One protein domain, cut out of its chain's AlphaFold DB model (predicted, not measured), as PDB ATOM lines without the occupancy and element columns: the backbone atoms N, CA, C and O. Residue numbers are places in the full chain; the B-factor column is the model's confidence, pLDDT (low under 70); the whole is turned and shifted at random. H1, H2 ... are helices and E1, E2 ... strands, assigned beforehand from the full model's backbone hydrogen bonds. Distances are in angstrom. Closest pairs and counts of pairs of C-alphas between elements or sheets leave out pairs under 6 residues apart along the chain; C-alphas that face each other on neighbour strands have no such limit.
ATOM      1  N   LEU A   5     -40.045  -3.710  21.798       92.94
ATOM      2  CA  LEU A   5     -38.730  -3.191  21.430       92.94
ATOM      3  C   LEU A   5     -38.129  -2.452  22.627       92.94
ATOM      4  O   LEU A   5     -38.743  -1.524  23.150       92.94
ATOM      5  N   ILE A   6     -36.919  -2.834  23.031       92.62
ATOM      6  CA  ILE A   6     -36.141  -2.121  24.044       92.62
ATOM      7  C   ILE A   6     -34.992  -1.359  23.390       92.62
ATOM      8  O   ILE A   6     -34.239  -1.908  22.584       92.62
ATOM      9  N   VAL A   7     -34.868  -0.077  23.744       93.50
ATOM     10  CA  VAL A   7     -33.852   0.832  23.204       93.50
ATOM     11  C   VAL A   7     -33.144   1.561  24.341       93.50
ATOM     12  O   VAL A   7     -33.797   2.143  25.208       93.50
ATOM     13  N   ARG A   8     -31.808   1.575  24.317       94.38
ATOM     14  CA  ARG A   8     -30.967   2.429  25.169       94.38
ATOM     15  C   ARG A   8     -29.902   3.110  24.318       94.38
ATOM     16  O   ARG A   8     -28.956   2.474  23.863       94.38
ATOM     17  N   GLY A   9     -30.069   4.415  24.104       92.06
ATOM     18  CA  GLY A   9     -29.206   5.195  23.212       92.06
ATOM     19  C   GLY A   9     -27.757   5.336  23.693       92.06
ATOM     20  O   GLY A   9     -26.856   5.397  22.864       92.06
ATOM     21  N   THR A  10     -27.522   5.334  25.010       93.62
ATOM     22  CA  THR A  10     -26.200   5.567  25.621       93.62
ATOM     23  C   THR A  10     -25.119   4.614  25.111       93.62
ATOM     24  O   THR A  10     -24.005   5.042  24.839       93.62
ATOM     25  N   ASP A  11     -25.446   3.335  24.954       94.25
ATOM     26  CA  ASP A  11     -24.541   2.261  24.531       94.25
ATOM     27  C   ASP A  11     -25.103   1.452  23.347       94.25
ATOM     28  O   ASP A  11     -24.626   0.357  23.056       94.25
ATOM     29  N   HIS A  12     -26.090   2.000  22.627       93.62
ATOM     30  CA  HIS A  12     -26.712   1.388  21.444       93.62
ATOM     31  C   HIS A  12     -27.340   0.003  21.698       93.62
ATOM     32  O   HIS A  12     -27.194  -0.915  20.893       93.62
ATOM     33  N   VAL A  13     -28.096  -0.169  22.786       95.75
ATOM     34  CA  VAL A  13     -28.978  -1.345  22.913       95.75
ATOM     35  C   VAL A  13     -30.198  -1.142  22.023       95.75
ATOM     36  O   VAL A  13     -30.916  -0.156  22.187       95.75
ATOM     37  N   VAL A  14     -30.451  -2.087  21.118       95.19
ATOM     38  CA  VAL A  14     -31.676  -2.181  20.312       95.19
ATOM     39  C   VAL A  14     -32.022  -3.659  20.188       95.19
ATOM     40  O   VAL A  14     -31.352  -4.378  19.450       95.19
ATOM     41  N   LEU A  15     -33.014  -4.129  20.944       95.12
ATOM     42  CA  LEU A  15     -33.399  -5.542  20.984       95.12
ATOM     43  C   LEU A  15     -34.920  -5.683  20.997       95.12
ATOM     44  O   LEU A  15     -35.612  -4.944  21.693       95.12
ATOM     45  N   GLY A  16     -35.439  -6.663  20.269       95.38
ATOM     46  CA  GLY A  16     -36.767  -7.199  20.531       95.38
ATOM     47  C   GLY A  16     -36.749  -8.032  21.812       95.38
ATOM     48  O   GLY A  16     -35.757  -8.696  22.111       95.38
ATOM     49  N   VAL A  17     -37.833  -8.013  22.572       94.19
ATOM     50  CA  VAL A  17     -38.019  -8.851  23.751       94.19
ATOM     51  C   VAL A  17     -39.405  -9.472  23.727       94.19
ATOM     52  O   VAL A  17     -40.413  -8.802  23.491       94.19
ATOM     53  N   ARG A  18     -39.437 -10.770  24.001       93.88
ATOM     54  CA  ARG A  18     -40.653 -11.556  24.171       93.88
ATOM     55  C   ARG A  18     -40.471 -12.488  25.356       93.88
ATOM     56  O   ARG A  18     -39.356 -12.887  25.685       93.88
ATOM     57  N   TRP A  19     -41.566 -12.845  26.003       92.25
ATOM     58  CA  TRP A  19     -41.553 -13.753  27.136       92.25
ATOM     59  C   TRP A  19     -42.738 -14.710  27.069       92.25
ATOM     60  O   TRP A  19     -43.805 -14.328  26.602       92.25
ATOM     61  N   THR A  20     -42.558 -15.937  27.549       91.38
ATOM     62  CA  THR A  20     -43.594 -16.983  27.606       91.38
ATOM     63  C   THR A  20     -43.657 -17.500  29.039       91.38
ATOM     64  O   THR A  20     -42.613 -17.765  29.619       91.38
ATOM     65  N   GLY A  21     -44.848 -17.627  29.633       91.19
ATOM     66  CA  GLY A  21     -44.986 -18.058  31.037       91.19
ATOM     67  C   GLY A  21     -44.656 -16.976  32.080       91.19
ATOM     68  O   GLY A  21     -44.389 -17.303  33.236       91.19
ATOM     69  N   LEU A  22     -44.666 -15.693  31.684       92.25
ATOM     70  CA  LEU A  22     -44.537 -14.546  32.590       92.25
ATOM     71  C   LEU A  22     -45.752 -13.617  32.475       92.25
ATOM     72  O   LEU A  22     -46.216 -13.345  31.362       92.25
ATOM     73  N   THR A  23     -46.219 -13.072  33.600       92.12
ATOM     74  CA  THR A  23     -47.262 -12.034  33.637       92.12
ATOM     75  C   THR A  23     -46.724 -10.697  34.128       92.12
ATOM     76  O   THR A  23     -45.751 -10.617  34.878       92.12
ATOM     77  N   VAL A  24     -47.360  -9.616  33.674       92.38
ATOM     78  CA  VAL A  24     -47.057  -8.261  34.138       92.38
ATOM     79  C   VAL A  24     -47.761  -8.034  35.474       92.38
ATOM     80  O   VAL A  24     -48.982  -8.153  35.562       92.38
ATOM     81  N   VAL A  25     -46.996  -7.669  36.498       93.50
ATOM     82  CA  VAL A  25     -47.468  -7.363  37.852       93.50
ATOM     83  C   VAL A  25     -46.993  -5.974  38.292       93.50
ATOM     84  O   VAL A  25     -46.072  -5.396  37.709       93.50
ATOM     85  N   ALA A  26     -47.614  -5.423  39.337       91.12
ATOM     86  CA  ALA A  26     -47.107  -4.223  39.995       91.12
ATOM     87  C   ALA A  26     -45.844  -4.572  40.802       91.12
ATOM     88  O   ALA A  26     -45.896  -5.426  41.687       91.12
ATOM     89  N   GLY A  27     -44.718  -3.938  40.479       84.25
ATOM     90  CA  GLY A  27     -43.444  -4.085  41.182       84.25
ATOM     91  C   GLY A  27     -43.103  -2.875  42.065       84.25
ATOM     92  O   GLY A  27     -43.820  -1.873  42.041       84.25
ATOM     93  N   PRO A  28     -42.002  -2.949  42.839       78.75
ATOM     94  CA  PRO A  28     -41.608  -1.911  43.800       78.75
ATOM     95  C   PRO A  28     -41.331  -0.540  43.167       78.75
ATOM     96  O   PRO A  28     -41.709   0.480  43.735       78.75
ATOM     97  N   ASP A  29     -40.733  -0.532  41.972       82.31
ATOM     98  CA  ASP A  29     -40.271   0.674  41.266       82.31
ATOM     99  C   ASP A  29     -41.008   0.903  39.928       82.31
ATOM    100  O   ASP A  29     -40.548   1.650  39.065       82.31
ATOM    101  N   GLY A  30     -42.145   0.226  39.721       88.75
ATOM    102  CA  GLY A  30     -42.897   0.240  38.462       88.75
ATOM    103  C   GLY A  30     -43.369  -1.154  38.029       88.75
ATOM    104  O   GLY A  30     -43.301  -2.100  38.815       88.75
ATOM    105  N   PRO A  31     -43.883  -1.317  36.796       92.38
ATOM    106  CA  PRO A  31     -44.304  -2.624  36.292       92.38
ATOM    107  C   PRO A  31     -43.130  -3.616  36.248       92.38
ATOM    108  O   PRO A  31     -42.007  -3.265  35.879       92.38
ATOM    109  N   ALA A  32     -43.395  -4.872  36.604       92.94
ATOM    110  CA  ALA A  32     -42.427  -5.966  36.580       92.94
ATOM    111  C   ALA A  32     -43.033  -7.213  35.923       92.94
ATOM    112  O   ALA A  32     -44.250  -7.386  35.913       92.94
ATOM    113  N   LEU A  33     -42.189  -8.090  35.384       93.69
ATOM    114  CA  LEU A  33     -42.586  -9.424  34.940       93.69
ATOM    115  C   LEU A  33     -42.376 -10.414  36.082       93.69
ATOM    116  O   LEU A  33     -41.285 -10.456  36.650       93.69
ATOM    117  N   ARG A  34     -43.384 -11.227  36.392       93.69
ATOM    118  CA  ARG A  34     -43.254 -12.368  37.302       93.69
ATOM    119  C   ARG A  34     -43.297 -13.665  36.505       93.69
ATOM    120  O   ARG A  34     -44.182 -13.838  35.673       93.69
ATOM    121  N   ALA A  35     -42.351 -14.564  36.751       92.81
ATOM    122  CA  ALA A  35     -42.381 -15.912  36.188       92.81
ATOM    123  C   ALA A  35     -43.395 -16.787  36.939       92.81
ATOM    124  O   ALA A  35     -43.111 -17.237  38.046       92.81
ATOM    125  N   ASP A  36     -44.566 -17.020  36.342       87.50
ATOM    126  CA  ASP A  36     -45.666 -17.778  36.964       87.50
ATOM    127  C   ASP A  36     -45.624 -19.283  36.643       87.50
ATOM    128  O   ASP A  36     -46.420 -20.057  37.173       87.50
ATOM    129  N   ALA A  37     -44.713 -19.707  35.762       85.00
ATOM    130  CA  ALA A  37     -44.555 -21.094  35.340       85.00
ATOM    131  C   ALA A  37     -43.093 -21.556  35.437       85.00
ATOM    132  O   ALA A  37     -42.158 -20.765  35.301       85.00
ATOM    133  N   ALA A  38     -42.888 -22.859  35.656       80.44
ATOM    134  CA  ALA A  38     -41.552 -23.456  35.756       80.44
ATOM    135  C   ALA A  38     -40.788 -23.453  34.420       80.44
ATOM    136  O   ALA A  38     -39.560 -23.497  34.411       80.44
ATOM    137  N   ASP A  39     -41.503 -23.380  33.298       86.06
ATOM    138  CA  ASP A  39     -40.961 -23.304  31.944       86.06
ATOM    139  C   ASP A  39     -40.910 -21.868  31.404       86.06
ATOM    140  O   ASP A  39     -40.721 -21.686  30.204       86.06
ATOM    141  N   ALA A  40     -41.029 -20.856  32.273       92.75
ATOM    142  CA  ALA A  40     -40.949 -19.446  31.910       92.75
ATOM    143  C   ALA A  40     -39.690 -19.136  31.078       92.75
ATOM    144  O   ALA A  40     -38.569 -19.511  31.444       92.75
ATOM    145  N   ARG A  41     -39.870 -18.434  29.953       93.44
ATOM    146  CA  ARG A  41     -38.806 -18.098  28.993       93.44
ATOM    147  C   ARG A  41     -38.743 -16.605  28.736       93.44
ATOM    148  O   ARG A  41     -39.777 -15.957  28.586       93.44
ATOM    149  N   LEU A  42     -37.526 -16.093  28.607       94.50
ATOM    150  CA  LEU A  42     -37.241 -14.757  28.092       94.50
ATOM    151  C   LEU A  42     -36.439 -14.899  26.798       94.50
ATOM    152  O   LEU A  42     -35.412 -15.576  26.782       94.50
ATOM    153  N   VAL A  43     -36.909 -14.261  25.730       95.69
ATOM    154  CA  VAL A  43     -36.302 -14.292  24.398       95.69
ATOM    155  C   VAL A  43     -35.896 -12.877  24.015       95.69
ATOM    156  O   VAL A  43     -36.727 -11.969  24.021       95.69
ATOM    157  N   LEU A  44     -34.617 -12.694  23.688       95.62
ATOM    158  CA  LEU A  44     -34.075 -11.447  23.158       95.62
ATOM    159  C   LEU A  44     -33.778 -11.623  21.667       95.62
ATOM    160  O   LEU A  44     -32.994 -12.493  21.284       95.62
ATOM    161  N   THR A  45     -34.388 -10.779  20.844       96.25
ATOM    162  CA  THR A  45     -34.234 -10.759  19.389       96.25
ATOM    163  C   THR A  45     -33.299  -9.624  18.996       96.25
ATOM    164  O   THR A  45     -33.579  -8.449  19.228       96.25
ATOM    165  N   PHE A  46     -32.183  -9.970  18.381       96.56
ATOM    166  CA  PHE A  46     -31.191  -9.046  17.867       96.56
ATOM    167  C   PHE A  46     -31.551  -8.617  16.439       96.56
ATOM    168  O   PHE A  46     -32.092  -9.428  15.679       96.56
ATOM    169  N   PRO A  47     -31.202  -7.380  16.033       95.81
ATOM    170  CA  PRO A  47     -31.188  -7.005  14.620       95.81
ATOM    171  C   PRO A  47     -30.233  -7.921  13.824       95.81
ATOM    172  O   PRO A  47     -29.514  -8.723  14.428       95.81
ATOM    173  N   PRO A  48     -30.200  -7.825  12.482       97.38
ATOM    174  CA  PRO A  48     -29.309  -8.626  11.647       97.38
ATOM    175  C   PRO A  48     -27.879  -8.700  12.186       97.38
ATOM    176  O   PRO A  48     -27.270  -7.680  12.511       97.38
ATOM    177  N   GLN A  49     -27.363  -9.921  12.331       97.81
ATOM    178  CA  GLN A  49     -26.053 -10.174  12.930       97.81
ATOM    179  C   GLN A  49     -24.937 -10.337  11.900       97.81
ATOM    180  O   GLN A  49     -23.767 -10.289  12.280       97.81
ATOM    181  N   HIS A  50     -25.271 -10.460  10.615       97.88
ATOM    182  CA  HIS A  50     -24.309 -10.508   9.516       97.88
ATOM    183  C   HIS A  50     -24.820  -9.745   8.289       97.88
ATOM    184  O   HIS A  50     -26.023  -9.533   8.120       97.88
ATOM    185  N   VAL A  51     -23.895  -9.323   7.432       95.62
ATOM    186  CA  VAL A  51     -24.171  -8.689   6.144       95.62
ATOM    187  C   VAL A  51     -23.455  -9.487   5.062       95.62
ATOM    188  O   VAL A  51     -22.227  -9.538   5.036       95.62
ATOM    189  N   GLY A  88     -31.254 -12.304   8.389       94.19
ATOM    190  CA  GLY A  88     -32.367 -12.279   9.331       94.19
ATOM    191  C   GLY A  88     -31.932 -11.913  10.763       94.19
ATOM    192  O   GLY A  88     -30.731 -11.815  11.061       94.19
ATOM    193  N   PRO A  89     -32.903 -11.683  11.666       94.00
ATOM    194  CA  PRO A  89     -32.626 -11.465  13.081       94.00
ATOM    195  C   PRO A  89     -32.064 -12.732  13.739       94.00
ATOM    196  O   PRO A  89     -32.301 -13.847  13.277       94.00
ATOM    197  N   SER A  90     -31.352 -12.562  14.852       96.19
ATOM    198  CA  SER A  90     -30.892 -13.674  15.701       96.19
ATOM    199  C   SER A  90     -31.591 -13.633  17.054       96.19
ATOM    200  O   SER A  90     -31.862 -12.553  17.565       96.19
ATOM    201  N   THR A  91     -31.864 -14.778  17.664       95.88
ATOM    202  CA  THR A  91     -32.517 -14.880  18.972       95.88
ATOM    203  C   THR A  91     -31.602 -15.550  19.985       95.88
ATOM    204  O   THR A  91     -30.892 -16.503  19.670       95.88
ATOM    205  N   ILE A  92     -31.649 -15.080  21.230       96.06
ATOM    206  CA  ILE A  92     -31.173 -15.845  22.387       96.06
ATOM    207  C   ILE A  92     -32.337 -16.032  23.351       96.06
ATOM    208  O   ILE A  92     -33.077 -15.088  23.631       96.06
ATOM    209  N   ALA A  93     -32.497 -17.246  23.858       95.94
ATOM    210  CA  ALA A  93     -33.581 -17.604  24.759       95.94
ATOM    211  C   ALA A  93     -33.016 -18.188  26.052       95.94
ATOM    212  O   ALA A  93     -32.063 -18.961  26.015       95.94
ATOM    213  N   VAL A  94     -33.590 -17.827  27.197       95.69
ATOM    214  CA  VAL A  94     -33.171 -18.324  28.516       95.69
ATOM    215  C   VAL A  94     -34.374 -18.732  29.356       95.69
ATOM    216  O   VAL A  94     -35.457 -18.154  29.233       95.69
ATOM    217  N   HIS A  95     -34.162 -19.675  30.272       94.62
ATOM    218  CA  HIS A  95     -35.136 -19.967  31.321       94.62
ATOM    219  C   HIS A  95     -35.109 -18.914  32.428       94.62
ATOM    220  O   HIS A  95     -34.055 -18.595  32.986       94.62
ATOM    221  N   VAL A  96     -36.288 -18.431  32.806       92.62
ATOM    222  CA  VAL A  96     -36.492 -17.591  33.987       92.62
ATOM    223  C   VAL A  96     -36.968 -18.485  35.129       92.62
ATOM    224  O   VAL A  96     -37.870 -19.294  34.956       92.62
ATOM    225  N   VAL A  97     -36.340 -18.370  36.302       90.38
ATOM    226  CA  VAL A  97     -36.707 -19.191  37.470       90.38
ATOM    227  C   VAL A  97     -38.086 -18.744  37.965       90.38
ATOM    228  O   VAL A  97     -38.333 -17.538  38.033       90.38
ATOM    229  N   ALA A  98     -38.964 -19.684  38.317       89.81
ATOM    230  CA  ALA A  98     -40.292 -19.378  38.856       89.81
ATOM    231  C   ALA A  98     -40.216 -18.385  40.033       89.81
ATOM    232  O   ALA A  98     -39.252 -18.396  40.799       89.81
ATOM    233  N   GLU A  99     -41.214 -17.509  40.147       88.94
ATOM    234  CA  GLU A  99     -41.291 -16.404  41.118       88.94
ATOM    235  C   GLU A  99     -40.229 -15.298  40.957       88.94
ATOM    236  O   GLU A  99     -40.220 -14.334  41.726       88.94
ATOM    237  N   THR A 100     -39.352 -15.359  39.944       92.06
ATOM    238  CA  THR A 100     -38.437 -14.241  39.652       92.06
ATOM    239  C   THR A 100     -39.246 -13.011  39.239       92.06
ATOM    240  O   THR A 100     -40.025 -13.076  38.285       92.06
ATOM    241  N   LEU A 101     -39.016 -11.884  39.920       93.00
ATOM    242  CA  LEU A 101     -39.504 -10.563  39.525       93.00
ATOM    243  C   LEU A 101     -38.436  -9.839  38.701       93.00
ATOM    244  O   LEU A 101     -37.347  -9.554  39.196       93.00
ATOM    245  N   ILE A 102     -38.753  -9.528  37.446       93.94
ATOM    246  CA  ILE A 102     -37.884  -8.794  36.521       93.94
ATOM    247  C   ILE A 102     -38.459  -7.385  36.351       93.94
ATOM    248  O   ILE A 102     -39.541  -7.256  35.773       93.94
ATOM    249  N   PRO A 103     -37.780  -6.317  36.809       94.00
ATOM    250  CA  PRO A 103     -38.212  -4.953  36.517       94.00
ATOM    251  C   PRO A 103     -38.360  -4.761  35.006       94.00
ATOM    252  O   PRO A 103     -37.431  -5.088  34.262       94.00
ATOM    253  N   LEU A 104     -39.494  -4.224  34.540       91.31
ATOM    254  CA  LEU A 104     -39.754  -4.007  33.112       91.31
ATOM    255  C   LEU A 104     -39.008  -2.754  32.611       91.31
ATOM    256  O   LEU A 104     -39.592  -1.769  32.173       91.31
ATOM    257  N   THR A 105     -37.683  -2.799  32.726       92.06
ATOM    258  CA  THR A 105     -36.711  -1.787  32.306       92.06
ATOM    259  C   THR A 105     -35.643  -2.455  31.440       92.06
ATOM    260  O   THR A 105     -35.470  -3.674  31.502       92.06
ATOM    261  N   VAL A 106     -34.886  -1.678  30.654       93.12
ATOM    262  CA  VAL A 106     -33.777  -2.227  29.845       93.12
ATOM    263  C   VAL A 106     -32.781  -2.979  30.733       93.12
ATOM    264  O   VAL A 106     -32.483  -4.140  30.469       93.12
ATOM    265  N   THR A 107     -32.322  -2.356  31.824       93.31
ATOM    266  CA  THR A 107     -31.384  -2.978  32.770       93.31
ATOM    267  C   THR A 107     -31.965  -4.248  33.395       93.31
ATOM    268  O   THR A 107     -31.258  -5.251  33.482       93.31
ATOM    269  N   GLY A 108     -33.243  -4.243  33.793       93.25
ATOM    270  CA  GLY A 108     -33.904  -5.410  34.384       93.25
ATOM    271  C   GLY A 108     -33.983  -6.599  33.423       93.25
ATOM    272  O   GLY A 108     -33.601  -7.708  33.790       93.25
ATOM    273  N   LEU A 109     -34.396  -6.361  32.175       94.25
ATOM    274  CA  LEU A 109     -34.509  -7.397  31.141       94.25
ATOM    275  C   LEU A 109     -33.147  -7.968  30.727       94.25
ATOM    276  O   LEU A 109     -33.011  -9.185  30.600       94.25
ATOM    277  N   LEU A 110     -32.128  -7.119  30.568       94.75
ATOM    278  CA  LEU A 110     -30.762  -7.570  30.284       94.75
ATOM    279  C   LEU A 110     -30.203  -8.392  31.454       94.75
ATOM    280  O   LEU A 110     -29.755  -9.523  31.273       94.75
ATOM    281  N   SER A 111     -30.330  -7.889  32.684       93.25
ATOM    282  CA  SER A 111     -29.870  -8.601  33.886       93.25
ATOM    283  C   SER A 111     -30.572  -9.949  34.070       93.25
ATOM    284  O   SER A 111     -29.956 -10.903  34.538       93.25
ATOM    285  N   ALA A 112     -31.840 -10.059  33.662       93.00
ATOM    286  CA  ALA A 112     -32.568 -11.321  33.685       93.00
ATOM    287  C   ALA A 112     -32.017 -12.353  32.690       93.00
ATOM    288  O   ALA A 112     -32.106 -13.546  32.974       93.00
ATOM    289  N   ALA A 113     -31.437 -11.925  31.564       92.94
ATOM    290  CA  ALA A 113     -30.827 -12.811  30.572       92.94
ATOM    291  C   ALA A 113     -29.357 -13.160  30.866       92.94
ATOM    292  O   ALA A 113     -28.864 -14.198  30.418       92.94
ATOM    293  N   ALA A 114     -28.650 -12.318  31.620       94.19
ATOM    294  CA  ALA A 114     -27.225 -12.475  31.888       94.19
ATOM    295  C   ALA A 114     -26.892 -13.731  32.724       94.19
ATOM    296  O   ALA A 114     -27.537 -14.045  33.723       94.19
ATOM    297  N   GLY A 115     -25.839 -14.451  32.328       91.19
ATOM    298  CA  GLY A 115     -25.251 -15.585  33.051       91.19
ATOM    299  C   GLY A 115     -26.052 -16.893  33.010       91.19
ATOM    300  O   GLY A 115     -25.593 -17.908  33.545       91.19
ATOM    301  N   ARG A 116     -27.227 -16.906  32.374       92.19
ATOM    302  CA  ARG A 116     -28.098 -18.086  32.275       92.19
ATOM    303  C   ARG A 116     -27.731 -18.969  31.075       92.19
ATOM    304  O   ARG A 116     -27.287 -18.426  30.062       92.19
ATOM    305  N   PRO A 117     -27.915 -20.303  31.167       94.19
ATOM    306  CA  PRO A 117     -27.800 -21.188  30.012       94.19
ATOM    307  C   PRO A 117     -28.795 -20.787  28.926       94.19
ATOM    308  O   PRO A 117     -29.966 -20.523  29.221       94.19
ATOM    309  N   LEU A 118     -28.323 -20.754  27.686       95.62
ATOM    310  CA  LEU A 118     -29.168 -20.550  26.524       95.62
ATOM    311  C   LEU A 118     -29.983 -21.810  26.222       95.62
ATOM    312  O   LEU A 118     -29.489 -22.930  26.329       95.62
ATOM    313  N   LEU A 119     -31.233 -21.611  25.816       94.50
ATOM    314  CA  LEU A 119     -32.111 -22.665  25.331       94.50
ATOM    315  C   LEU A 119     -31.766 -22.959  23.881       94.50
ATOM    316  O   LEU A 119     -31.909 -22.086  23.028       94.50
ATOM    317  N   THR A 120     -31.299 -24.170  23.609       91.31
ATOM    318  CA  THR A 120     -30.852 -24.596  22.280       91.31
ATOM    319  C   THR A 120     -31.576 -25.870  21.880       91.31
ATOM    320  O   THR A 120     -31.551 -26.854  22.619       91.31
ATOM    321  N   SER A 121     -32.182 -25.867  20.696       87.50
ATOM    322  CA  SER A 121     -32.763 -27.060  20.082       87.50
ATOM    323  C   SER A 121     -32.301 -27.160  18.630       87.50
ATOM    324  O   SER A 121     -32.423 -26.170  17.905       87.50
ATOM    325  N   PRO A 122     -31.847 -28.337  18.158       79.12
ATOM    326  CA  PRO A 122     -31.535 -28.551  16.744       79.12
ATOM    327  C   PRO A 122     -32.722 -28.292  15.808       79.12
ATOM    328  O   PRO A 122     -32.522 -27.982  14.643       79.12
ATOM    329  N   SER A 123     -33.959 -28.399  16.306       82.69
ATOM    330  CA  SER A 123     -35.169 -28.134  15.520       82.69
ATOM    331  C   SER A 123     -35.562 -26.653  15.455       82.69
ATOM    332  O   SER A 123     -36.549 -26.344  14.795       82.69
ATOM    333  N   ALA A 124     -34.857 -25.768  16.177       78.75
ATOM    334  CA  ALA A 124     -35.107 -24.325  16.255       78.75
ATOM    335  C   ALA A 124     -36.585 -23.930  16.424       78.75
ATOM    336  O   ALA A 124     -37.225 -23.395  15.516       78.75
ATOM    337  N   GLY A 125     -37.134 -24.161  17.616       82.56
ATOM    338  CA  GLY A 125     -38.441 -23.629  17.975       82.56
ATOM    339  C   GLY A 125     -38.451 -22.092  18.044       82.56
ATOM    340  O   GLY A 125     -37.404 -21.456  18.176       82.56
ATOM    341  N   PRO A 126     -39.641 -21.465  18.022       77.88
ATOM    342  CA  PRO A 126     -39.781 -20.005  18.082       77.88
ATOM    343  C   PRO A 126     -39.217 -19.386  19.372       77.88
ATOM    344  O   PRO A 126     -38.925 -18.192  19.403       77.88
ATOM    345  N   ASP A 127     -39.070 -20.193  20.428       86.56
ATOM    346  CA  ASP A 127     -38.606 -19.810  21.766       86.56
ATOM    347  C   ASP A 127     -37.210 -20.378  22.078       86.56
ATOM    348  O   ASP A 127     -36.844 -20.485  23.251       86.56
ATOM    349  N   ASP A 128     -36.458 -20.769  21.046       92.31
ATOM    350  CA  ASP A 128     -35.092 -21.267  21.162       92.31
ATOM    351  C   ASP A 128     -34.080 -20.230  20.638       92.31
ATOM    352  O   ASP A 128     -34.406 -19.259  19.946       92.31
ATOM    353  N   THR A 129     -32.818 -20.427  21.003       96.06
ATOM    354  CA  THR A 129     -31.681 -19.637  20.527       96.06
ATOM    355  C   THR A 129     -31.342 -20.046  19.103       96.06
ATOM    356  O   THR A 129     -30.977 -21.199  18.874       96.06
ATOM    357  N   VAL A 130     -31.405 -19.100  18.167       96.62
ATOM    358  CA  VAL A 130     -31.051 -19.296  16.757       96.62
ATOM    359  C   VAL A 130     -30.257 -18.093  16.274       96.62
ATOM    360  O   VAL A 130     -30.704 -16.954  16.384       96.62
ATOM    361  N   LEU A 131     -29.076 -18.333  15.722       96.75
ATOM    362  CA  LEU A 131     -28.195 -17.294  15.204       96.75
ATOM    363  C   LEU A 131     -28.125 -17.405  13.684       96.75
ATOM    364  O   LEU A 131     -27.748 -18.452  13.172       96.75
ATOM    365  N   GLU A 132     -28.439 -16.337  12.959       95.88
ATOM    366  CA  GLU A 132     -28.101 -16.253  11.533       95.88
ATOM    367  C   GLU A 132     -26.733 -15.585  11.395       95.88
ATOM    368  O   GLU A 132     -26.609 -14.365  11.255       95.88
ATOM    369  N   LEU A 133     -25.695 -16.403  11.552       94.38
ATOM    370  CA  LEU A 133     -24.304 -15.979  11.558       94.38
ATOM    371  C   LEU A 133     -23.424 -17.166  11.144       94.38
ATOM    372  O   LEU A 133     -23.220 -18.065  11.967       94.38
ATOM    373  N   PRO A 134     -22.847 -17.165   9.930       94.50
ATOM    374  CA  PRO A 134     -22.901 -16.112   8.893       94.50
ATOM    375  C   PRO A 134     -24.248 -15.947   8.159       94.50
ATOM    376  O   PRO A 134     -25.202 -16.680   8.409       94.50
ATOM    377  N   TRP A 135     -24.325 -14.984   7.230       95.38
ATOM    378  CA  TRP A 135     -25.484 -14.742   6.358       95.38
ATOM    379  C   TRP A 135     -25.930 -16.035   5.677       95.38
ATOM    380  O   TRP A 135     -25.109 -16.783   5.143       95.38
ATOM    381  N   ARG A 136     -27.239 -16.305   5.731       94.44
ATOM    382  CA  ARG A 136     -27.846 -17.560   5.265       94.44
ATOM    383  C   ARG A 136     -27.351 -18.854   5.921       94.44
ATOM    384  O   ARG A 136     -27.655 -19.939   5.437       94.44
ATOM    385  N   LEU A 137     -26.684 -18.771   7.066       94.38
ATOM    386  CA  LEU A 137     -26.346 -19.924   7.900       94.38
ATOM    387  C   LEU A 137     -26.999 -19.772   9.274       94.38
ATOM    388  O   LEU A 137     -26.451 -19.160  10.193       94.38
ATOM    389  N   ARG A 138     -28.193 -20.358   9.419       94.75
ATOM    390  CA  ARG A 138     -28.858 -20.479  10.719       94.75
ATOM    391  C   ARG A 138     -28.197 -21.572  11.533       94.75
ATOM    392  O   ARG A 138     -28.170 -22.729  11.116       94.75
ATOM    393  N   SER A 139     -27.703 -21.185  12.696       95.38
ATOM    394  CA  SER A 139     -26.936 -22.041  13.582       95.38
ATOM    395  C   SER A 139     -27.423 -21.937  15.020       95.38
ATOM    396  O   SER A 139     -27.914 -20.895  15.457       95.38
ATOM    397  N   VAL A 140     -27.238 -23.010  15.779       95.81
ATOM    398  CA  VAL A 140     -27.489 -23.055  17.223       95.81
ATOM    399  C   VAL A 140     -26.194 -23.399  17.949       95.81
ATOM    400  O   VAL A 140     -25.371 -24.135  17.401       95.81
ATOM    401  N   PRO A 141     -25.972 -22.898  19.173       94.69
ATOM    402  CA  PRO A 141     -24.910 -23.434  20.008       94.69
ATOM    403  C   PRO A 141     -25.135 -24.930  20.270       94.69
ATOM    404  O   PRO A 141     -26.234 -25.332  20.645       94.69
ATOM    405  N   ASP A 142     -24.107 -25.750  20.062       92.62
ATOM    406  CA  ASP A 142     -24.182 -27.213  20.236       92.62
ATOM    407  C   ASP A 142     -23.665 -27.692  21.608       92.62
ATOM    408  O   ASP A 142     -23.675 -28.881  21.929       92.62
ATOM    409  N   VAL A 143     -23.189 -26.743  22.408       92.75
ATOM    410  CA  VAL A 143     -22.724 -26.888  23.784       92.75
ATOM    411  C   VAL A 143     -23.486 -25.904  24.663       92.75
ATOM    412  O   VAL A 143     -24.046 -24.924  24.171       92.75
ATOM    413  N   GLU A 144     -23.488 -26.132  25.979       94.38
ATOM    414  CA  GLU A 144     -24.055 -25.152  26.907       94.38
ATOM    415  C   GLU A 144     -23.302 -23.820  26.782       94.38
ATOM    416  O   GLU A 144     -22.095 -23.733  27.025       94.38
ATOM    417  N   VAL A 145     -24.041 -22.773  26.421       95.44
ATOM    418  CA  VAL A 145     -23.539 -21.410  26.267       95.44
ATOM    419  C   VAL A 145     -24.315 -20.476  27.183       95.44
ATOM    420  O   VAL A 145     -25.507 -20.664  27.415       95.44
ATOM    421  N   ARG A 146     -23.643 -19.447  27.701       96.00
ATOM    422  CA  ARG A 146     -24.226 -18.407  28.554       96.00
ATOM    423  C   ARG A 146     -23.965 -17.034  27.961       96.00
ATOM    424  O   ARG A 146     -22.851 -16.736  27.531       96.00
ATOM    425  N   ALA A 147     -24.987 -16.187  27.968       95.19
ATOM    426  CA  ALA A 147     -24.869 -14.792  27.566       95.19
ATOM    427  C   ALA A 147     -24.286 -13.955  28.714       95.19
ATOM    428  O   ALA A 147     -24.853 -13.914  29.801       95.19
ATOM    429  N   VAL A 148     -23.170 -13.267  28.486       95.38
ATOM    430  CA  VAL A 148     -22.504 -12.410  29.474       95.38
ATOM    431  C   VAL A 148     -22.402 -10.990  28.935       95.38
ATOM    432  O   VAL A 148     -21.776 -10.740  27.905       95.38
ATOM    433  N   HIS A 149     -23.015 -10.053  29.651       95.25
ATOM    434  CA  HIS A 149     -23.045  -8.631  29.326       95.25
ATOM    435  C   HIS A 149     -23.276  -7.794  30.583       95.25
ATOM    436  O   HIS A 149     -23.676  -8.313  31.625       95.25
ATOM    437  N   ALA A 150     -23.045  -6.488  30.468       92.94
ATOM    438  CA  ALA A 150     -23.429  -5.538  31.500       92.94
ATOM    439  C   ALA A 150     -24.919  -5.188  31.382       92.94
ATOM    440  O   ALA A 150     -25.419  -4.929  30.281       92.94
ATOM    441  N   GLY A 151     -25.612  -5.169  32.524       90.56
ATOM    442  CA  GLY A 151     -26.983  -4.675  32.620       90.56
ATOM    443  C   GLY A 151     -27.060  -3.170  32.369       90.56
ATOM    444  O   GLY A 151     -27.957  -2.738  31.657       90.56
ATOM    445  N   ASP A 152     -26.081  -2.398  32.852       92.56
ATOM    446  CA  ASP A 152     -25.985  -0.936  32.719       92.56
ATOM    447  C   ASP A 152     -24.887  -0.494  31.731       92.56
ATOM    448  O   ASP A 152     -23.916  -1.238  31.529       92.56
ATOM    449  N   PRO A 153     -24.998   0.715  31.136       92.44
ATOM    450  CA  PRO A 153     -23.969   1.256  30.253       92.44
ATOM    451  C   PRO A 153     -22.593   1.283  30.919       92.44
ATOM    452  O   PRO A 153     -22.451   1.655  32.082       92.44
ATOM    453  N   GLN A 154     -21.569   0.899  30.159       91.94
ATOM    454  CA  GLN A 154     -20.178   0.941  30.606       91.94
ATOM    455  C   GLN A 154     -19.506   2.187  30.022       91.94
ATOM    456  O   GLN A 154     -19.179   2.217  28.832       91.94
ATOM    457  N   THR A 155     -19.324   3.212  30.857       91.25
ATOM    458  CA  THR A 155     -18.783   4.524  30.468       91.25
ATOM    459  C   THR A 155     -17.410   4.752  31.093       91.25
ATOM    460  O   THR A 155     -17.242   4.621  32.305       91.25
ATOM    461  N   VAL A 156     -16.427   5.126  30.275       91.69
ATOM    462  CA  VAL A 156     -15.085   5.529  30.716       91.69
ATOM    463  C   VAL A 156     -14.771   6.878  30.081       91.69
ATOM    464  O   VAL A 156     -14.855   7.001  28.864       91.69
ATOM    465  N   GLN A 157     -14.414   7.881  30.891       90.94
ATOM    466  CA  GLN A 157     -14.103   9.243  30.417       90.94
ATOM    467  C   GLN A 157     -15.189   9.812  29.481       90.94
ATOM    468  O   GLN A 157     -14.896  10.244  28.371       90.94
ATOM    469  N   ASP A 158     -16.454   9.746  29.911       89.00
ATOM    470  CA  ASP A 158     -17.640  10.208  29.166       89.00
ATOM    471  C   ASP A 158     -17.919   9.497  27.827       89.00
ATOM    472  O   ASP A 158     -18.863   9.845  27.117       89.00
ATOM    473  N   VAL A 159     -17.170   8.439  27.500       88.94
ATOM    474  CA  VAL A 159     -17.406   7.596  26.324       88.94
ATOM    475  C   VAL A 159     -18.010   6.269  26.762       88.94
ATOM    476  O   VAL A 159     -17.398   5.491  27.497       88.94
ATOM    477  N   SER A 160     -19.228   6.000  26.297       92.12
ATOM    478  CA  SER A 160     -19.879   4.704  26.487       92.12
ATOM    479  C   SER A 160     -19.501   3.764  25.352       92.12
ATOM    480  O   SER A 160     -19.608   4.118  24.177       92.12
ATOM    481  N   GLY A 161     -19.033   2.565  25.699       90.62
ATOM    482  CA  GLY A 161     -18.740   1.535  24.704       90.62
ATOM    483  C   GLY A 161     -20.018   0.975  24.078       90.62
ATOM    484  O   GLY A 161     -21.073   0.979  24.708       90.62
ATOM    485  N   LEU A 162     -19.916   0.441  22.857       94.31
ATOM    486  CA  LEU A 162     -21.001  -0.324  22.238       94.31
ATOM    487  C   LEU A 162     -21.383  -1.508  23.137       94.31
ATOM    488  O   LEU A 162     -20.534  -2.346  23.470       94.31
ATOM    489  N   TRP A 163     -22.662  -1.595  23.489       96.06
ATOM    490  CA  TRP A 163     -23.197  -2.726  24.223       96.06
ATOM    491  C   TRP A 163     -23.122  -3.995  23.379       96.06
ATOM    492  O   TRP A 163     -23.438  -4.017  22.187       96.06
ATOM    493  N   ARG A 164     -22.712  -5.083  24.024       95.50
ATOM    494  CA  ARG A 164     -22.604  -6.405  23.414       95.50
ATOM    495  C   ARG A 164     -22.864  -7.481  24.448       95.50
ATOM    496  O   ARG A 164     -22.512  -7.316  25.617       95.50
ATOM    497  N   THR A 165     -23.370  -8.615  23.984       96.62
ATOM    498  CA  THR A 165     -23.393  -9.849  24.765       96.62
ATOM    499  C   THR A 165     -22.380 -10.842  24.227       96.62
ATOM    500  O   THR A 165     -22.341 -11.118  23.030       96.62
ATOM    501  N   ARG A 166     -21.527 -11.356  25.115       96.62
ATOM    502  CA  ARG A 166     -20.581 -12.435  24.828       96.62
ATOM    503  C   ARG A 166     -21.250 -13.762  25.104       96.62
ATOM    504  O   ARG A 166     -21.775 -13.967  26.191       96.62
ATOM    505  N   LEU A 167     -21.196 -14.659  24.138       96.44
ATOM    506  CA  LEU A 167     -21.659 -16.022  24.296       96.44
ATOM    507  C   LEU A 167     -20.464 -16.878  24.719       96.44
ATOM    508  O   LEU A 167     -19.545 -17.095  23.933       96.44
ATOM    509  N   LEU A 168     -20.437 -17.283  25.988       95.38
ATOM    510  CA  LEU A 168     -19.339 -18.047  26.583       95.38
ATOM    511  C   LEU A 168     -19.762 -19.498  26.810       95.38
ATOM    512  O   LEU A 168     -20.876 -19.744  27.263       95.38
ATOM    513  N   ALA A 169     -18.858 -20.436  26.540       93.81
ATOM    514  CA  ALA A 169     -18.990 -21.848  26.898       93.81
ATOM    515  C   ALA A 169     -17.886 -22.233  27.903       93.81
ATOM    516  O   ALA A 169     -17.096 -21.378  28.307       93.81
ATOM    517  N   GLY A 170     -17.823 -23.510  28.296       86.50
ATOM    518  CA  GLY A 170     -16.713 -24.053  29.094       86.50
ATOM    519  C   GLY A 170     -15.358 -24.022  28.366       86.50
ATOM    520  O   GLY A 170     -15.214 -23.395  27.318       86.50
ATOM    521  N   ASP A 171     -14.367 -24.746  28.890       81.50
ATOM    522  CA  ASP A 171     -12.958 -24.673  28.450       81.50
ATOM    523  C   ASP A 171     -12.725 -24.917  26.944       81.50
ATOM    524  O   ASP A 171     -11.755 -24.415  26.378       81.50
ATOM    525  N   ALA A 172     -13.619 -25.650  26.272       78.56
ATOM    526  CA  ALA A 172     -13.544 -25.924  24.834       78.56
ATOM    527  C   ALA A 172     -14.010 -24.756  23.934       78.56
ATOM    528  O   ALA A 172     -13.832 -24.816  22.717       78.56
ATOM    529  N   GLY A 173     -14.596 -23.703  24.511       88.81
ATOM    530  CA  GLY A 173     -15.171 -22.578  23.777       88.81
ATOM    531  C   GLY A 173     -16.517 -22.891  23.096       88.81
ATOM    532  O   GLY A 173     -16.953 -24.044  23.046       88.81
ATOM    533  N   PRO A 174     -17.236 -21.856  22.626       93.44
ATOM    534  CA  PRO A 174     -18.513 -22.025  21.939       93.44
ATOM    535  C   PRO A 174     -18.337 -22.695  20.574       93.44
ATOM    536  O   PRO A 174     -17.376 -22.409  19.857       93.44
ATOM    537  N   ARG A 175     -19.297 -23.529  20.165       94.88
ATOM    538  CA  ARG A 175     -19.373 -24.070  18.799       94.88
ATOM    539  C   ARG A 175     -20.786 -23.910  18.250       94.88
ATOM    540  O   ARG A 175     -21.757 -23.918  19.006       94.88
ATOM    541  N   LEU A 176     -20.873 -23.697  16.943       95.19
ATOM    542  CA  LEU A 176     -22.115 -23.423  16.230       95.19
ATOM    543  C   LEU A 176     -22.435 -24.581  15.293       95.19
ATOM    544  O   LEU A 176     -21.633 -24.905  14.424       95.19
ATOM    545  N   LEU A 177     -23.603 -25.187  15.466       95.00
ATOM    546  CA  LEU A 177     -24.149 -26.200  14.573       95.00
ATOM    547  C   LEU A 177     -25.116 -25.533  13.591       95.00
ATOM    548  O   LEU A 177     -26.143 -25.026  14.047       95.00
ATOM    549  N   PRO A 178     -24.833 -25.527  12.278       94.19
ATOM    550  CA  PRO A 178     -25.817 -25.153  11.269       94.19
ATOM    551  C   PRO A 178     -26.996 -26.140  11.275       94.19
ATOM    552  O   PRO A 178     -26.785 -27.346  11.351       94.19
ATOM    553  N   ILE A 179     -28.233 -25.643  11.213       91.94
ATOM    554  CA  ILE A 179     -29.445 -26.462  11.450       91.94
ATOM    555  C   ILE A 179     -30.501 -26.401  10.339       91.94
ATOM    556  O   ILE A 179     -31.463 -27.164  10.374       91.94
ATOM    557  N   ASP A 180     -30.352 -25.509   9.360       89.75
ATOM    558  CA  ASP A 180     -31.368 -25.264   8.327       89.75
ATOM    559  C   ASP A 180     -30.767 -25.439   6.915       89.75
ATOM    560  O   ASP A 180     -30.359 -24.456   6.286       89.75
ATOM    561  N   PRO A 181     -30.645 -26.691   6.420       89.00
ATOM    562  CA  PRO A 181     -30.033 -26.974   5.119       89.00
ATOM    563  C   PRO A 181     -30.813 -26.366   3.955       89.00
ATOM    564  O   PRO A 181     -30.205 -25.885   3.004       89.00
ATOM    565  N   VAL A 182     -32.145 -26.324   4.047       90.12
ATOM    566  CA  VAL A 182     -32.995 -25.727   3.009       90.12
ATOM    567  C   VAL A 182     -32.749 -24.222   2.931       90.12
ATOM    568  O   VAL A 182     -32.580 -23.679   1.844       90.12
ATOM    569  N   PHE A 183     -32.660 -23.540   4.077       91.00
ATOM    570  CA  PHE A 183     -32.364 -22.108   4.107       91.00
ATOM    571  C   PHE A 183     -30.971 -21.772   3.562       91.00
ATOM    572  O   PHE A 183     -30.801 -20.758   2.882       91.00
ATOM    573  N   ALA A 184     -29.981 -22.629   3.819       90.38
ATOM    574  CA  ALA A 184     -28.620 -22.462   3.316       90.38
ATOM    575  C   ALA A 184     -28.517 -22.548   1.782       90.38
ATOM    576  O   ALA A 184     -27.638 -21.909   1.201       90.38
ATOM    577  N   GLN A 185     -29.430 -23.275   1.137       86.62
ATOM    578  CA  GLN A 185     -29.444 -23.548  -0.307       86.62
ATOM    579  C   GLN A 185     -30.234 -22.531  -1.131       86.62
ATOM    580  O   GLN A 185     -30.402 -22.694  -2.330       86.62
ATOM    581  N   PHE A 186     -30.765 -21.470  -0.528       88.94
ATOM    582  CA  PHE A 186     -31.382 -20.433  -1.345       88.94
ATOM    583  C   PHE A 186     -30.334 -19.739  -2.238       88.94
ATOM    584  O   PHE A 186     -29.236 -19.425  -1.762       88.94
ATOM    585  N   GLU A 187     -30.743 -19.395  -3.463       87.50
ATOM    586  CA  GLU A 187     -29.907 -18.773  -4.501       87.50
ATOM    587  C   GLU A 187     -29.272 -17.453  -4.045       87.50
ATOM    588  O   GLU A 187     -29.903 -16.619  -3.370       87.50
ATOM    589  N   ASP A 188     -28.014 -17.252  -4.431       90.00
ATOM    590  CA  ASP A 188     -27.256 -16.053  -4.107       90.00
ATOM    591  C   ASP A 188     -27.680 -14.844  -4.961       90.00
ATOM    592  O   ASP A 188     -27.661 -14.896  -6.188       90.00
ATOM    593  N   PRO A 189     -27.974 -13.682  -4.349       89.31
ATOM    594  CA  PRO A 189     -28.351 -12.475  -5.090       89.31
ATOM    595  C   PRO A 189     -27.184 -11.852  -5.882       89.31
ATOM    596  O   PRO A 189     -27.391 -10.955  -6.706       89.31
ATOM    597  N   PHE A 190     -25.955 -12.247  -5.549       89.81
ATOM    598  CA  PHE A 190     -24.684 -11.819  -6.125       89.81
ATOM    599  C   PHE A 190     -23.556 -12.689  -5.572       89.81
ATOM    600  O   PHE A 190     -23.751 -13.426  -4.611       89.81
ATOM    601  N   HIS A 191     -22.357 -12.586  -6.143       90.19
ATOM    602  CA  HIS A 191     -21.222 -13.384  -5.689       90.19
ATOM    603  C   HIS A 191     -20.781 -12.987  -4.273       90.19
ATOM    604  O   HIS A 191     -20.416 -11.837  -4.022       90.19
ATOM    605  N   LEU A 192     -20.812 -13.957  -3.361       93.19
ATOM    606  CA  LEU A 192     -20.538 -13.807  -1.932       93.19
ATOM    607  C   LEU A 192     -19.245 -14.542  -1.536       93.19
ATOM    608  O   LEU A 192     -18.808 -15.446  -2.249       93.19
ATOM    609  N   PRO A 193     -18.639 -14.215  -0.377       94.50
ATOM    610  CA  PRO A 193     -17.494 -14.958   0.152       94.50
ATOM    611  C   PRO A 193     -17.794 -16.435   0.429       94.50
ATOM    612  O   PRO A 193     -16.912 -17.271   0.250       94.50
ATOM    613  N   ILE A 194     -19.018 -16.734   0.877       93.62
ATOM    614  CA  ILE A 194     -19.559 -18.085   1.059       93.62
ATOM    615  C   ILE A 194     -20.847 -18.163   0.244       93.62
ATOM    616  O   ILE A 194     -21.891 -17.660   0.673       93.62
ATOM    617  N   GLY A 195     -20.748 -18.756  -0.942       91.50
ATOM    618  CA  GLY A 195     -21.888 -18.959  -1.824       91.50
ATOM    619  C   GLY A 195     -22.759 -20.145  -1.417       91.50
ATOM    620  O   GLY A 195     -22.496 -20.825  -0.423       91.50
ATOM    621  N   GLU A 196     -23.802 -20.388  -2.199       90.44
ATOM    622  CA  GLU A 196     -24.774 -21.466  -1.999       90.44
ATOM    623  C   GLU A 196     -24.117 -22.840  -1.802       90.44
ATOM    624  O   GLU A 196     -24.309 -23.473  -0.760       90.44
ATOM    625  N   ALA A 197     -23.264 -23.261  -2.740       88.19
ATOM    626  CA  ALA A 197     -22.566 -24.545  -2.668       88.19
ATOM    627  C   ALA A 197     -21.690 -24.656  -1.407       88.19
ATOM    628  O   ALA A 197     -21.665 -25.691  -0.740       88.19
ATOM    629  N   GLN A 198     -20.996 -23.578  -1.030       91.12
ATOM    630  CA  GLN A 198     -20.169 -23.546   0.175       91.12
ATOM    631  C   GLN A 198     -21.009 -23.654   1.451       91.12
ATOM    632  O   GLN A 198     -20.626 -24.379   2.369       91.12
ATOM    633  N   ARG A 199     -22.168 -22.985   1.512       92.62
ATOM    634  CA  ARG A 199     -23.095 -23.120   2.644       92.62
ATOM    635  C   ARG A 199     -23.643 -24.542   2.745       92.62
ATOM    636  O   ARG A 199     -23.659 -25.086   3.845       92.62
ATOM    637  N   ALA A 200     -24.016 -25.161   1.626       89.19
ATOM    638  CA  ALA A 200     -24.454 -26.555   1.597       89.19
ATOM    639  C   ALA A 200     -23.367 -27.511   2.129       89.19
ATOM    640  O   ALA A 200     -23.655 -28.347   2.986       89.19
ATOM    641  N   MET A 201     -22.105 -27.324   1.716       88.31
ATOM    642  CA  MET A 201     -20.970 -28.096   2.244       88.31
ATOM    643  C   MET A 201     -20.771 -27.890   3.754       88.31
ATOM    644  O   MET A 201     -20.557 -28.860   4.478       88.31
ATOM    645  N   ILE A 202     -20.864 -26.653   4.254       92.38
ATOM    646  CA  ILE A 202     -20.734 -26.352   5.691       92.38
ATOM    647  C   ILE A 202     -21.858 -27.020   6.498       92.38
ATOM    648  O   ILE A 202     -21.581 -27.624   7.532       92.38
ATOM    649  N   VAL A 203     -23.111 -26.946   6.033       91.31
ATOM    650  CA  VAL A 203     -24.262 -27.552   6.731       91.31
ATOM    651  C   VAL A 203     -24.208 -29.080   6.714       91.31
ATOM    652  O   VAL A 203     -24.641 -29.712   7.673       91.31
ATOM    653  N   GLY A 204     -23.660 -29.686   5.657       87.12
ATOM    654  CA  GLY A 204     -23.450 -31.135   5.587       87.12
ATOM    655  C   GLY A 204     -22.433 -31.671   6.603       87.12
ATOM    656  O   GLY A 204     -22.328 -32.883   6.785       87.12
ATOM    657  N   ASN A 205     -21.692 -30.782   7.271       89.94
ATOM    658  CA  ASN A 205     -20.711 -31.115   8.293       89.94
ATOM    659  C   ASN A 205     -21.246 -30.857   9.719       89.94
ATOM    660  O   ASN A 205     -22.403 -30.511   9.941       89.94
ATOM    661  N   GLY A 206     -20.404 -31.105  10.727       87.56
ATOM    662  CA  GLY A 206     -20.766 -30.947  12.138       87.56
ATOM    663  C   GLY A 206     -20.653 -29.511  12.660       87.56
ATOM    664  O   GLY A 206     -20.448 -28.557  11.918       87.56
ATOM    665  N   ALA A 207     -20.730 -29.360  13.983       93.44
ATOM    666  CA  ALA A 207     -20.573 -28.061  14.627       93.44
ATOM    667  C   ALA A 207     -19.173 -27.457  14.416       93.44
ATOM    668  O   ALA A 207     -18.154 -28.147  14.498       93.44
ATOM    669  N   ALA A 208     -19.135 -26.145  14.195       95.50
ATOM    670  CA  ALA A 208     -17.935 -25.365  13.943       95.50
ATOM    671  C   ALA A 208     -17.467 -24.642  15.223       95.50
ATOM    672  O   ALA A 208     -18.221 -23.832  15.775       95.50
ATOM    673  N   PRO A 209     -16.240 -24.896  15.716       95.56
ATOM    674  CA  PRO A 209     -15.676 -24.179  16.856       95.56
ATOM    675  C   PRO A 209     -15.528 -22.681  16.591       95.56
ATOM    676  O   PRO A 209     -15.149 -22.251  15.498       95.56
ATOM    677  N   THR A 210     -15.772 -21.882  17.629       94.38
ATOM    678  CA  THR A 210     -15.645 -20.425  17.581       94.38
ATOM    679  C   THR A 210     -14.800 -19.921  18.749       94.38
ATOM    680  O   THR A 210     -15.070 -20.216  19.911       94.38
ATOM    681  N   SER A 211     -13.752 -19.146  18.466       93.00
ATOM    682  CA  SER A 211     -12.881 -18.586  19.512       93.00
ATOM    683  C   SER A 211     -13.419 -17.275  20.092       93.00
ATOM    684  O   SER A 211     -12.922 -16.775  21.100       93.00
ATOM    685  N   ARG A 212     -14.411 -16.674  19.429       93.81
ATOM    686  CA  ARG A 212     -15.114 -15.464  19.858       93.81
ATOM    687  C   ARG A 212     -16.521 -15.497  19.286       93.81
ATOM    688  O   ARG A 212     -16.666 -15.793  18.107       93.81
ATOM    689  N   LEU A 213     -17.514 -15.151  20.100       97.00
ATOM    690  CA  LEU A 213     -18.907 -15.026  19.680       97.00
ATOM    691  C   LEU A 213     -19.577 -13.906  20.484       97.00
ATOM    692  O   LEU A 213     -19.822 -14.031  21.683       97.00
ATOM    693  N   GLU A 214     -19.809 -12.772  19.829       97.56
ATOM    694  CA  GLU A 214     -20.409 -11.574  20.419       97.56
ATOM    695  C   GLU A 214     -21.564 -11.084  19.554       97.56
ATOM    696  O   GLU A 214     -21.399 -10.997  18.341       97.56
ATOM    697  N   LEU A 215     -22.686 -10.709  20.170       98.00
ATOM    698  CA  LEU A 215     -23.845 -10.124  19.488       98.00
ATOM    699  C   LEU A 215     -24.036  -8.666  19.920       98.00
ATOM    700  O   LEU A 215     -23.829  -8.337  21.094       98.00
ATOM    701  N   SER A 216     -24.437  -7.797  18.992       96.69
ATOM    702  CA  SER A 216     -24.685  -6.368  19.254       96.69
ATOM    703  C   SER A 216     -25.778  -5.802  18.346       96.69
ATOM    704  O   SER A 216     -26.200  -6.455  17.391       96.69
ATOM    705  N   ALA A 217     -26.206  -4.562  18.598       94.62
ATOM    706  CA  ALA A 217     -27.151  -3.877  17.717       94.62
ATOM    707  C   ALA A 217     -26.578  -3.545  16.324       94.62
ATOM    708  O   ALA A 217     -27.346  -3.302  15.399       94.62
ATOM    709  N   LEU A 218     -25.247  -3.540  16.167       95.50
ATOM    710  CA  LEU A 218     -24.561  -3.255  14.898       95.50
ATOM    711  C   LEU A 218     -24.096  -4.520  14.162       95.50
ATOM    712  O   LEU A 218     -23.425  -4.418  13.143       95.50
ATOM    713  N   GLY A 219     -24.424  -5.703  14.684       97.50
ATOM    714  CA  GLY A 219     -24.008  -6.988  14.135       97.50
ATOM    715  C   GLY A 219     -23.035  -7.748  15.035       97.50
ATOM    716  O   GLY A 219     -22.538  -7.230  16.045       97.50
ATOM    717  N   ALA A 220     -22.761  -8.999  14.680       97.62
ATOM    718  CA  ALA A 220     -21.972  -9.898  15.506       97.62
ATOM    719  C   ALA A 220     -20.464  -9.770  15.267       97.62
ATOM    720  O   ALA A 220     -20.002  -9.376  14.201       97.62
ATOM    721  N   THR A 221     -19.665 -10.154  16.256       98.19
ATOM    722  CA  THR A 221     -18.229 -10.389  16.073       98.19
ATOM    723  C   THR A 221     -17.937 -11.851  16.364       98.19
ATOM    724  O   THR A 221     -18.121 -12.297  17.498       98.19
ATOM    725  N   THR A 222     -17.486 -12.591  15.352       97.25
ATOM    726  CA  THR A 222     -17.181 -14.022  15.473       97.25
ATOM    727  C   THR A 222     -15.871 -14.401  14.796       97.25
ATOM    728  O   THR A 222     -15.437 -13.757  13.838       97.25
ATOM    729  N   ALA A 223     -15.228 -15.440  15.318       97.38
ATOM    730  CA  ALA A 223     -14.054 -16.066  14.727       97.38
ATOM    731  C   ALA A 223     -14.264 -17.582  14.719       97.38
ATOM    732  O   ALA A 223     -14.205 -18.216  15.772       97.38
ATOM    733  N   ILE A 224     -14.533 -18.128  13.536       96.81
ATOM    734  CA  ILE A 224     -14.819 -19.539  13.281       96.81
ATOM    735  C   ILE A 224     -13.551 -20.199  12.741       96.81
ATOM    736  O   ILE A 224     -12.883 -19.635  11.871       96.81
TER     737      ILE A 224
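AT A GLANCE: This is residues 5 to 51 and 88 to 224 of the 894 residues of an uncharacterized protein of Amycolatopsis vastitatis (UniProt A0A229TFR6). Three antiparallel sheets meet round one short helix, H1, which packs on the strongly twisted sheet E1 E2 E5 E6 and grazes the other two. The small sheet E3 E4 E7 lies at one end of the long axis, the helix pair H2 and H3 at the other, and the strongly twisted, branched sheet of E8 to E13 between them. The printed part has 184 residues, in the order E1 to E7, H1, E8 to E11, H2, H3, E12, E13; under half are in named elements, and the class is mixed, helices and strands. The whole is compact, with a radius of gyration of the C-alphas of 17.2 A and spans of 55 by 43 by 35 A.

HOW THE PARTS SIT: E1, residues 5 to 8, and E2, residues 13 to 20, form a hairpin, with N 6 and O 15 2.8 A apart. E2 is antiparallel to E5, residues 41 to 46, at 151 degrees, with N 16 and O 45 2.8 A apart. E5 is antiparallel to edge strand E6, residues 90 to 95, with N 44 and O 92 2.8 A apart. E3, residues 22 to 27, and E4, residues 30 to 35, form a hairpin, with N 25 and O 32 2.8 A apart. E4 also pairs with E7, residues 101 to 103, with N 33 and O 102 2.8 A apart. H1, residues 106 to 113, is on the sheet E1 E2 E5 E6; its closest C-alphas to E7 are Gly 108 to Ile 102, 5.6 A. E8, residues 138 to 141, pairs with E11, residues 175 to 178, with N 177 and O 140 2.8 A apart. E9, residues 146 to 148, and E10, residues 164 to 168, form a hairpin, with N 146 and O 168 2.8 A apart. E12, residues 208 to 216, bends by 82 degrees at residue 211: E10 and E11 lie on one side, E13, residues 221 to 224, on the other. N 165 and O 215 of E10 and E12 are 2.9 A apart, as are N 176 and O 208 of E11 and E12; in the hairpin E12 and E13, N 221 and O 214 are 2.8 A apart. H2, residues 181 to 184, touches H3, residues 196 to 203, closest at C-alphas 184 and 199, 5.6 A. H3 only grazes the branched sheet, with residues 199 to 203. In H1 and H3 every O i to N i+4 pair is within hydrogen-bond range; H2 is too short for one.

IN THESE COORDINATES: E1 begins at C-alpha 5, (-38.730, -3.191, 21.430). E2 is 21.9 A long, E12 20.8 A, and E6 17.4 A. E13 ends at C-alpha 224, (-14.819, -19.539, 13.281).

THE WHOLE: The C-alphas of Pro 28 and Ala 197 are the two farthest apart, 55.1 A. Residues 52 to 87 are not printed; C-alphas 51 and 88 are 9.5 A apart across this cut. The links H1 to E8, E9 to E10 and H2 to H3 are long. The mean pLDDT of the printed part is 92.4, and no printed residue is under 70.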